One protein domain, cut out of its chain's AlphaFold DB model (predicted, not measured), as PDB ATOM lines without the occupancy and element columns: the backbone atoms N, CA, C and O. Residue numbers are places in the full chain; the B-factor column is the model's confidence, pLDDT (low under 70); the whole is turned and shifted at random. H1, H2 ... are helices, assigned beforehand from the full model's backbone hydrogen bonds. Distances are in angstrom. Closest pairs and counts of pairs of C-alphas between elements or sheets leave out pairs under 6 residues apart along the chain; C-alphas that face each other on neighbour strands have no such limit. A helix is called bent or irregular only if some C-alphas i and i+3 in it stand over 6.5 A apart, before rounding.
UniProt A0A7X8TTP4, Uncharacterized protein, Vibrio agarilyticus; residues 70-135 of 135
ATOM      1  N   GLU A  70      -9.562  -6.316 -36.834       82.38
ATOM      2  CA  GLU A  70      -9.655  -5.552 -38.085       82.38
ATOM      3  C   GLU A  70      -8.288  -5.433 -38.775       82.38
ATOM      4  O   GLU A  70      -8.158  -5.647 -39.977       82.38
ATOM      5  N   GLU A  71      -7.226  -5.169 -38.014       82.38
ATOM      6  CA  GLU A  71      -5.863  -5.122 -38.557       82.38
ATOM      7  C   GLU A  71      -5.439  -6.490 -39.102       82.38
ATOM      8  O   GLU A  71      -4.880  -6.582 -40.195       82.38
ATOM      9  N   LYS A  72      -5.775  -7.580 -38.399       82.94
ATOM     10  CA  LYS A  72      -5.521  -8.942 -38.896       82.94
ATOM     11  C   LYS A  72      -6.276  -9.233 -40.191       82.94
ATOM     12  O   LYS A  72      -5.707  -9.877 -41.075       82.94
ATOM     13  N   SER A  73      -7.528  -8.787 -40.327       85.50
ATOM     14  CA  SER A  73      -8.274  -8.976 -41.575       85.50
ATOM     15  C   SER A  73      -7.662  -8.166 -42.714       85.50
ATOM     16  O   SER A  73      -7.448  -8.729 -43.782       85.50
ATOM     17  N   ILE A  74      -7.253  -6.914 -42.467       85.81
ATOM     18  CA  ILE A  74      -6.559  -6.081 -43.463       85.81
ATOM     19  C   ILE A  74      -5.299  -6.780 -43.979       85.81
ATOM     20  O   ILE A  74      -5.086  -6.846 -45.189       85.81
ATOM     21  N   MET A  75      -4.485  -7.343 -43.084       84.56
ATOM     22  CA  MET A  75      -3.285  -8.091 -43.470       84.56
ATOM     23  C   MET A  75      -3.621  -9.336 -44.290       84.56
ATOM     24  O   MET A  75      -2.994  -9.608 -45.310       84.56
ATOM     25  N   THR A  76      -4.647 -10.081 -43.882       84.00
ATOM     26  CA  THR A  76      -5.072 -11.298 -44.583       84.00
ATOM     27  C   THR A  76      -5.605 -10.979 -45.985       84.00
ATOM     28  O   THR A  76      -5.313 -11.691 -46.945       84.00
ATOM     29  N   ASP A  77      -6.353  -9.888 -46.133       86.06
ATOM     30  CA  ASP A  77      -6.909  -9.457 -47.415       86.06
ATOM     31  C   ASP A  77      -5.842  -8.855 -48.329       86.06
ATOM     32  O   ASP A  77      -5.836  -9.122 -49.533       86.06
ATOM     33  N   ALA A  78      -4.899  -8.092 -47.771       83.38
ATOM     34  CA  ALA A  78      -3.721  -7.635 -48.500       83.38
ATOM     35  C   ALA A  78      -2.900  -8.828 -49.001       83.38
ATOM     36  O   ALA A  78      -2.513  -8.853 -50.170       83.38
ATOM     37  N   ALA A  79      -2.718  -9.849 -48.159       82.12
ATOM     38  CA  ALA A  79      -2.025 -11.069 -48.534       82.12
ATOM     39  C   ALA A  79      -2.693 -11.744 -49.733       82.12
ATOM     40  O   ALA A  79      -2.030 -12.003 -50.729       82.12
ATOM     41  N   LYS A  80      -4.015 -11.952 -49.684       83.38
ATOM     42  CA  LYS A  80      -4.786 -12.533 -50.795       83.38
ATOM     43  C   LYS A  80      -4.722 -11.699 -52.072       83.38
ATOM     44  O   LYS A  80      -4.684 -12.263 -53.156       83.38
ATOM     45  N   ARG A  81      -4.730 -10.368 -51.955       83.62
ATOM     46  CA  ARG A  81      -4.692  -9.456 -53.108       83.62
ATOM     47  C   ARG A  81      -3.351  -9.505 -53.833       83.62
ATOM     48  O   ARG A  81      -3.311  -9.423 -55.054       83.62
ATOM     49  N   ILE A  82      -2.262  -9.603 -53.078       81.12
ATOM     50  CA  ILE A  82      -0.902  -9.618 -53.623       81.12
ATOM     51  C   ILE A  82      -0.531 -11.039 -54.078       81.12
ATOM     52  O   ILE A  82       0.107 -11.208 -55.121       81.12
ATOM     53  N   ALA A  83      -0.982 -12.059 -53.339       72.00
ATOM     54  CA  ALA A  83      -0.807 -13.470 -53.662       72.00
ATOM     55  C   ALA A  83      -1.621 -13.843 -54.909       72.00
ATOM     56  O   ALA A  83      -2.805 -14.161 -54.841       72.00
ATOM     57  N   GLY A  84      -0.969 -13.836 -56.065       69.06
ATOM     58  CA  GLY A  84      -1.626 -14.020 -57.362       69.06
ATOM     59  C   GLY A  84      -1.096 -13.077 -58.433       69.06
ATOM     60  O   GLY A  84      -1.300 -13.333 -59.612       69.06
ATOM     61  N   THR A  85      -0.381 -12.025 -58.034       79.88
ATOM     62  CA  THR A  85       0.352 -11.170 -58.970       79.88
ATOM     63  C   THR A  85       1.649 -11.849 -59.415       79.88
ATOM     64  O   THR A  85       2.312 -12.501 -58.610       79.88
ATOM     65  N   GLU A  86       2.034 -11.691 -60.685       75.88
ATOM     66  CA  GLU A  86       3.310 -12.217 -61.205       75.88
ATOM     67  C   GLU A  86       4.500 -11.650 -60.419       75.88
ATOM     68  O   GLU A  86       5.355 -12.395 -59.947       75.88
ATOM     69  N   LEU A  87       4.454 -10.345 -60.121       79.69
ATOM     70  CA  LEU A  87       5.451  -9.651 -59.304       79.69
ATOM     71  C   LEU A  87       5.679 -10.317 -57.937       79.69
ATOM     72  O   LEU A  87       6.799 -10.305 -57.425       79.69
ATOM     73  N   PHE A  88       4.625 -10.862 -57.326       80.00
ATOM     74  CA  PHE A  88       4.734 -11.540 -56.041       80.00
ATOM     75  C   PHE A  88       5.552 -12.826 -56.161       80.00
ATOM     76  O   PHE A  88       6.490 -13.012 -55.389       80.00
ATOM     77  N   TYR A  89       5.247 -13.679 -57.137       74.81
ATOM     78  CA  TYR A  89       5.978 -14.933 -57.317       74.81
ATOM     79  C   TYR A  89       7.418 -14.698 -57.779       74.81
ATOM     80  O   TYR A  89       8.322 -15.348 -57.263       74.81
ATOM     81  N   ASP A  90       7.654 -13.702 -58.634       80.75
ATOM     82  CA  ASP A  90       9.000 -13.356 -59.106       80.75
ATOM     83  C   ASP A  90       9.921 -12.860 -57.981       80.75
ATOM     84  O   ASP A  90      11.134 -13.073 -58.013       80.75
ATOM     85  N   ARG A  91       9.366 -12.154 -56.986       82.25
ATOM     86  CA  ARG A  91      10.143 -11.503 -55.916       82.25
ATOM     87  C   ARG A  91      10.214 -12.315 -54.626       82.25
ATOM     88  O   ARG A  91      11.218 -12.224 -53.925       82.25
ATOM     89  N   LEU A  92       9.141 -13.020 -54.274       77.06
ATOM     90  CA  LEU A  92       9.000 -13.733 -52.998       77.06
ATOM     91  C   LEU A  92       9.031 -15.255 -53.164       77.06
ATOM     92  O   LEU A  92       9.217 -15.942 -52.173       77.06
ATOM     93  N   GLY A  93       8.915 -15.784 -54.386       69.88
ATOM     94  CA  GLY A  93       9.069 -17.208 -54.688       69.88
ATOM     95  C   GLY A  93       7.820 -18.051 -54.415       69.88
ATOM     96  O   GLY A  93       7.387 -18.792 -55.297       69.88
ATOM     97  N   GLY A  94       7.205 -17.935 -53.232       71.12
ATOM     98  CA  GLY A  94       6.087 -18.791 -52.822       71.12
ATOM     99  C   GLY A  94       4.979 -18.083 -52.041       71.12
ATOM    100  O   GLY A  94       5.172 -17.045 -51.412       71.12
ATOM    101  N   LYS A  95       3.776 -18.676 -52.050       67.31
ATOM    102  CA  LYS A  95       2.624 -18.201 -51.253       67.31
ATOM    103  C   LYS A  95       2.864 -18.300 -49.742       67.31
ATOM    104  O   LYS A  95       2.337 -17.473 -48.999       67.31
ATOM    105  N   ASP A  96       3.671 -19.266 -49.308       70.50
ATOM    106  CA  ASP A  96       3.949 -19.530 -47.892       70.50
ATOM    107  C   ASP A  96       4.880 -18.484 -47.253       70.50
ATOM    108  O   ASP A  96       4.877 -18.307 -46.033       70.50
ATOM    109  N   ASP A  97       5.602 -17.704 -48.065       72.06
ATOM    110  CA  ASP A  97       6.500 -16.647 -47.585       72.06
ATOM    111  C   ASP A  97       5.753 -15.391 -47.092       72.06
ATOM    112  O   ASP A  97       6.321 -14.525 -46.414       72.06
ATOM    113  N   LEU A  98       4.440 -15.307 -47.348       77.81
ATOM    114  CA  LEU A  98       3.587 -14.168 -47.003       77.81
ATOM    115  C   LEU A  98       2.900 -14.313 -45.634       77.81
ATOM    116  O   LEU A  98       1.728 -13.971 -45.460       77.81
ATOM    117  N   SER A  99       3.632 -14.792 -44.629       81.56
ATOM    118  CA  SER A  99       3.108 -14.888 -43.263       81.56
ATOM    119  C   SER A  99       2.757 -13.510 -42.676       81.56
ATOM    120  O   SER A  99       3.385 -12.494 -43.001       81.56
ATOM    121  N   ASN A 100       1.815 -13.466 -41.725       81.44
ATOM    122  CA  ASN A 100       1.483 -12.227 -41.007       81.44
ATOM    123  C   ASN A 100       2.712 -11.617 -40.302       81.44
ATOM    124  O   ASN A 100       2.853 -10.400 -40.236       81.44
ATOM    125  N   ASN A 101       3.641 -12.444 -39.809       82.88
ATOM    126  CA  ASN A 101       4.873 -11.964 -39.177       82.88
ATOM    127  C   ASN A 101       5.780 -11.250 -40.193       82.88
ATOM    128  O   ASN A 101       6.271 -10.153 -39.927       82.88
ATOM    129  N   THR A 102       5.946 -11.835 -41.382       84.44
ATOM    130  CA  THR A 102       6.739 -11.247 -42.471       84.44
ATOM    131  C   THR A 102       6.161  -9.903 -42.903       84.44
ATOM    132  O   THR A 102       6.897  -8.923 -43.025       84.44
ATOM    133  N   GLN A 103       4.838  -9.829 -43.056       84.94
ATOM    134  CA  GLN A 103       4.141  -8.594 -43.408       84.94
ATOM    135  C   GLN A 103       4.307  -7.507 -42.335       84.94
ATOM    136  O   GLN A 103       4.617  -6.368 -42.677       84.94
ATOM    137  N   MET A 104       4.205  -7.848 -41.043       85.25
ATOM    138  CA  MET A 104       4.466  -6.891 -39.956       85.25
ATOM    139  C   MET A 104       5.902  -6.355 -39.992       85.25
ATOM    140  O   MET A 104       6.128  -5.155 -39.848       85.25
ATOM    141  N   ARG A 105       6.892  -7.228 -40.216       86.44
ATOM    142  CA  ARG A 105       8.299  -6.813 -40.330       86.44
ATOM    143  C   ARG A 105       8.536  -5.919 -41.546       86.44
ATOM    144  O   ARG A 105       9.304  -4.964 -41.455       86.44
ATOM    145  N   ALA A 106       7.883  -6.212 -42.669       88.00
ATOM    146  CA  ALA A 106       7.944  -5.380 -43.865       88.00
ATOM    147  C   ALA A 106       7.318  -3.998 -43.622       88.00
ATOM    148  O   ALA A 106       7.922  -2.993 -43.991       88.00
ATOM    149  N   ALA A 107       6.172  -3.938 -42.938       87.38
ATOM    150  CA  ALA A 107       5.513  -2.686 -42.575       87.38
ATOM    151  C   ALA A 107       6.399  -1.802 -41.680       87.38
ATOM    152  O   ALA A 107       6.517  -0.608 -41.937       87.38
ATOM    153  N   LEU A 108       7.098  -2.381 -40.696       87.44
ATOM    154  CA  LEU A 108       8.047  -1.632 -39.857       87.44
ATOM    155  C   LEU A 108       9.206  -1.037 -40.671       87.44
ATOM    156  O   LEU A 108       9.561   0.123 -40.482       87.44
ATOM    157  N   ARG A 109       9.765  -1.801 -41.616       89.81
ATOM    158  CA  ARG A 109      10.821  -1.307 -42.517       89.81
ATOM    159  C   ARG A 109      10.317  -0.240 -43.487       89.81
ATOM    160  O   ARG A 109      11.088   0.620 -43.895       89.81
ATOM    161  N   ALA A 110       9.054  -0.316 -43.903       89.62
ATOM    162  CA  ALA A 110       8.431   0.726 -44.711       89.62
ATOM    163  C   ALA A 110       8.228   2.002 -43.884       89.62
ATOM    164  O   ALA A 110       8.565   3.084 -44.350       89.62
ATOM    165  N   TYR A 111       7.776   1.862 -42.634       88.00
ATOM    166  CA  TYR A 111       7.577   2.972 -41.705       88.00
ATOM    167  C   TYR A 111       8.872   3.739 -41.402       88.00
ATOM    168  O   TYR A 111       8.859   4.961 -41.309       88.00
ATOM    169  N   GLU A 112      10.006   3.042 -41.304       90.38
ATOM    170  CA  GLU A 112      11.325   3.667 -41.124       90.38
ATOM    171  C   GLU A 112      11.713   4.592 -42.290       90.38
ATOM    172  O   GLU A 112      12.362   5.613 -42.074       90.38
ATOM    173  N   LYS A 113      11.287   4.259 -43.514       91.44
ATOM    174  CA  LYS A 113      11.610   5.016 -44.734       91.44
ATOM    175  C   LYS A 113      10.731   6.245 -44.950       91.44
ATOM    176  O   LYS A 113      11.070   7.060 -45.802       91.44
ATOM    177  N   LEU A 114       9.611   6.354 -44.235       91.19
ATOM    178  CA  LEU A 114       8.722   7.509 -44.320       91.19
ATOM    179  C   LEU A 114       9.393   8.753 -43.731       91.19
ATOM    180  O   LEU A 114      10.192   8.668 -42.789       91.19
ATOM    181  N   SER A 115       9.024   9.916 -44.261       93.44
ATOM    182  CA  SER A 115       9.347  11.201 -43.644       93.44
ATOM    183  C   SER A 115       8.629  11.360 -42.300       93.44
ATOM    184  O   SER A 115       7.631  10.692 -42.014       93.44
ATOM    185  N   ASP A 116       9.132  12.247 -41.444       91.38
ATOM    186  CA  ASP A 116       8.524  12.457 -40.127       91.38
ATOM    187  C   ASP A 116       7.112  13.060 -40.224       91.38
ATOM    188  O   ASP A 116       6.259  12.734 -39.400       91.38
ATOM    189  N   GLU A 117       6.830  13.852 -41.261       92.06
ATOM    190  CA  GLU A 117       5.486  14.374 -41.545       92.06
ATOM    191  C   GLU A 117       4.503  13.236 -41.862       92.06
ATOM    192  O   GLU A 117       3.476  13.102 -41.194       92.06
ATOM    193  N   GLU A 118       4.863  12.341 -42.787       91.50
ATOM    194  CA  GLU A 118       4.041  11.178 -43.155       91.50
ATOM    195  C   GLU A 118       3.818  10.232 -41.966       91.50
ATOM    196  O   GLU A 118       2.727   9.685 -41.785       91.50
ATOM    197  N   LYS A 119       4.831  10.054 -41.106       89.94
ATOM    198  CA  LYS A 119       4.694   9.261 -39.874       89.94
ATOM    199  C   LYS A 119       3.649   9.858 -38.940       89.94
ATOM    200  O   LYS A 119       2.855   9.113 -38.360       89.94
ATOM    201  N   VAL A 120       3.656  11.178 -38.763       89.94
ATOM    202  CA  VAL A 120       2.707  11.880 -37.893       89.94
ATOM    203  C   VAL A 120       1.289  11.797 -38.456       89.94
ATOM    204  O   VAL A 120       0.351  11.535 -37.696       89.94
ATOM    205  N   GLU A 121       1.118  11.956 -39.768       91.38
ATOM    206  CA  GLU A 121      -0.182  11.803 -40.424       91.38
ATOM    207  C   GLU A 121      -0.727  10.376 -40.293       91.38
ATOM    208  O   GLU A 121      -1.855  10.197 -39.826       91.38
ATOM    209  N   ALA A 122       0.095   9.359 -40.561       88.19
ATOM    210  CA  ALA A 122      -0.298   7.959 -40.397       88.19
ATOM    211  C   ALA A 122      -0.712   7.634 -38.946       88.19
ATOM    212  O   ALA A 122      -1.708   6.945 -38.710       88.19
ATOM    213  N   ILE A 123      -0.000   8.175 -37.946       88.94
ATOM    214  CA  ILE A 123      -0.380   8.034 -36.527       88.94
ATOM    215  C   ILE A 123      -1.721   8.725 -36.245       88.94
ATOM    216  O   ILE A 123      -2.549   8.195 -35.494       88.94
ATOM    217  N   ARG A 124      -1.957   9.910 -36.821       90.06
ATOM    218  CA  ARG A 124      -3.216  10.648 -36.653       90.06
ATOM    219  C   ARG A 124      -4.396   9.856 -37.210       90.06
ATOM    220  O   ARG A 124      -5.419   9.754 -36.530       90.06
ATOM    221  N   GLU A 125      -4.258   9.289 -38.402       88.06
ATOM    222  CA  GLU A 125      -5.285   8.451 -39.024       88.06
ATOM    223  C   GLU A 125      -5.561   7.185 -38.209       88.06
ATOM    224  O   GLU A 125      -6.721   6.890 -37.906       88.06
ATOM    225  N   ALA A 126      -4.509   6.491 -37.762       85.19
ATOM    226  CA  ALA A 126      -4.640   5.317 -36.903       85.19
ATOM    227  C   ALA A 126      -5.398   5.649 -35.608       85.19
ATOM    228  O   ALA A 126      -6.349   4.958 -35.240       85.19
ATOM    229  N   LYS A 127      -5.055   6.766 -34.952       84.75
ATOM    230  CA  LYS A 127      -5.742   7.230 -33.739       84.75
ATOM    231  C   LYS A 127      -7.227   7.512 -33.983       84.75
ATOM    232  O   LYS A 127      -8.060   7.173 -33.141       84.75
ATOM    233  N   LEU A 128      -7.567   8.136 -35.112       85.62
ATOM    234  CA  LEU A 128      -8.959   8.402 -35.488       85.62
ATOM    235  C   LEU A 128      -9.733   7.108 -35.753       85.62
ATOM    236  O   LEU A 128     -10.882   7.002 -35.328       85.62
ATOM    237  N   SER A 129      -9.113   6.130 -36.413       79.56
ATOM    238  CA  SER A 129      -9.719   4.819 -36.660       79.56
ATOM    239  C   SER A 129      -9.984   4.062 -35.352       79.56
ATOM    240  O   SER A 129     -11.113   3.643 -35.099       79.56
ATOM    241  N   MET A 130      -9.003   4.012 -34.443       76.88
ATOM    242  CA  MET A 130      -9.171   3.392 -33.122       76.88
ATOM    243  C   MET A 130     -10.314   4.023 -32.315       76.88
ATOM    244  O   MET A 130     -11.081   3.314 -31.670       76.88
ATOM    245  N   ALA A 131     -10.457   5.349 -32.365       78.94
ATOM    246  CA  ALA A 131     -11.547   6.048 -31.687       78.94
ATOM    247  C   ALA A 131     -12.930   5.748 -32.298       78.94
ATOM    248  O   ALA A 131     -13.935   5.830 -31.593       78.94
ATOM    249  N   ARG A 132     -12.993   5.419 -33.595       75.81
ATOM    250  CA  ARG A 132     -14.234   5.025 -34.282       75.81
ATOM    251  C   ARG A 132     -14.627   3.582 -33.970       75.81
ATOM    252  O   ARG A 132     -15.802   3.350 -33.742       75.81
ATOM    253  N   SER A 133     -13.667   2.658 -33.904       67.44
ATOM    254  CA  SER A 133     -13.909   1.238 -33.574       67.44
ATOM    255  C   SER A 133     -14.371   1.028 -32.114       67.44
ATOM    256  O   SER A 133     -14.977   0.016 -31.781       67.44
ATOM    257  N   GLN A 134     -14.130   2.001 -31.225       65.25
ATOM    258  CA  GLN A 134     -14.591   1.977 -29.825       65.25
ATOM    259  C   GLN A 134     -16.028   2.498 -29.600       65.25
ATOM    260  O   GLN A 134     -16.480   2.489 -28.453       65.25
ATOM    261  N   ARG A 135     -16.717   2.994 -30.636       53.31
ATOM    262  CA  ARG A 135     -18.114   3.462 -30.564       53.31
ATOM    263  C   ARG A 135     -19.069   2.417 -31.113       53.31
ATOM    264  O   ARG A 135     -20.163   2.304 -30.522       53.31
TER     265      ARG A 135
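This is residues 70 to 135 of the 135 residues of an uncharacterized protein of Vibrio agarilyticus (UniProt A0A7X8TTP4). Four helices make a loose, open frame with no packed core: the long H4 and H3 meet near their linked ends as a V, and H1 starts in the mouth of the V and crosses the far end of H3. The small H2 sits beyond the last residues of H1, on the H3 side of the frame, and a gap stays open between H1 and H4. The printed part has 66 residues with four named helices, H1, H2, H3 and H4 in chain order, and no named strand, and its class is all helix. The whole is loose, with a radius of gyration of the C-alphas of 14.3 A, and its C-alphas span 38 by 30 by 18 A along the three main axes.

Start with the longest helix, H4, residues 116 to 133, which touches no helix but is near H3, residues 100 to 113. Look at Tyr 111 and Lys 119, whose C-alphas are the closest of these two helices at 7.2 A. H3 and H4 are close but not clearly touching, with 1 pair of C-alphas within 8 A. Their lines stand at a steep tilt of 43 degrees and they run opposite ways; their centres are 16.9 A apart. Now go to the other end of H3, residues 100 to 103, and to H1, residues 70 to 82. H1 and H3 only just touch, with 3 pairs of C-alphas within 8 A, and the closest are the C-alphas of Met 75 and Asn 100, 6.8 A apart. H1 touches H3 with residues 75 to 76 alone and H3 touches H1 with residues 100 to 103 alone, and the two lines are about perpendicular, at 89 degrees. From H1 move on to H2, residues 86 to 92: the closest C-alphas of these two, those of Ile 82 and Phe 88, are 6.4 A apart. H1 and H2 are close but not clearly touching, at a steep tilt of 65 degrees, opposite ways. H2 touches no helix and is apart from H3, although H3 follows it in the chain. H4 is apart from both H1 and H2. Along the backbone, every pair of O i and N i+4 is within hydrogen-bond range in H1, H2 and H4, and 9 of 10 are in H3.

Find C-alpha 116 at (8.524, 12.457, -40.127); from there H4 runs 25.9 A to C-alpha 133 at (-13.909, 1.238, -33.574). Before it, H3 begins at C-alpha 100, at (1.483, -12.227, -41.007), and measures 20.3 A to C-alpha 113. H1 opens the printed part at C-alpha 70, at (-9.655, -5.552, -38.085), and reaches C-alpha 82 after 18.3 A. H2 is the shortest, 10.1 A from C-alpha 86 to C-alpha 92. No helix is bent or irregular.

The two C-alphas farthest apart are those of Asp 90 and Arg 135, at 42.8 A, while the first and last printed, Glu 70 and Arg 135, are 14.5 A apart. Two stretches stand free: residues 105 to 110, which belong to H3, and residues 123 to 132, which belong to H4. The links from H1 to H2 and from H3 to H4 are tight, with 3 and 2 residues between the helices; the link from H2 to H3, with 7 residues, is short, and no link is long. The printed part has no cut and ends at residue 135, the chain's last residue. The mean pLDDT of the printed part is 82.2; look for values under 70 at residues 84, 93 and 95 and at residues 133 to 135.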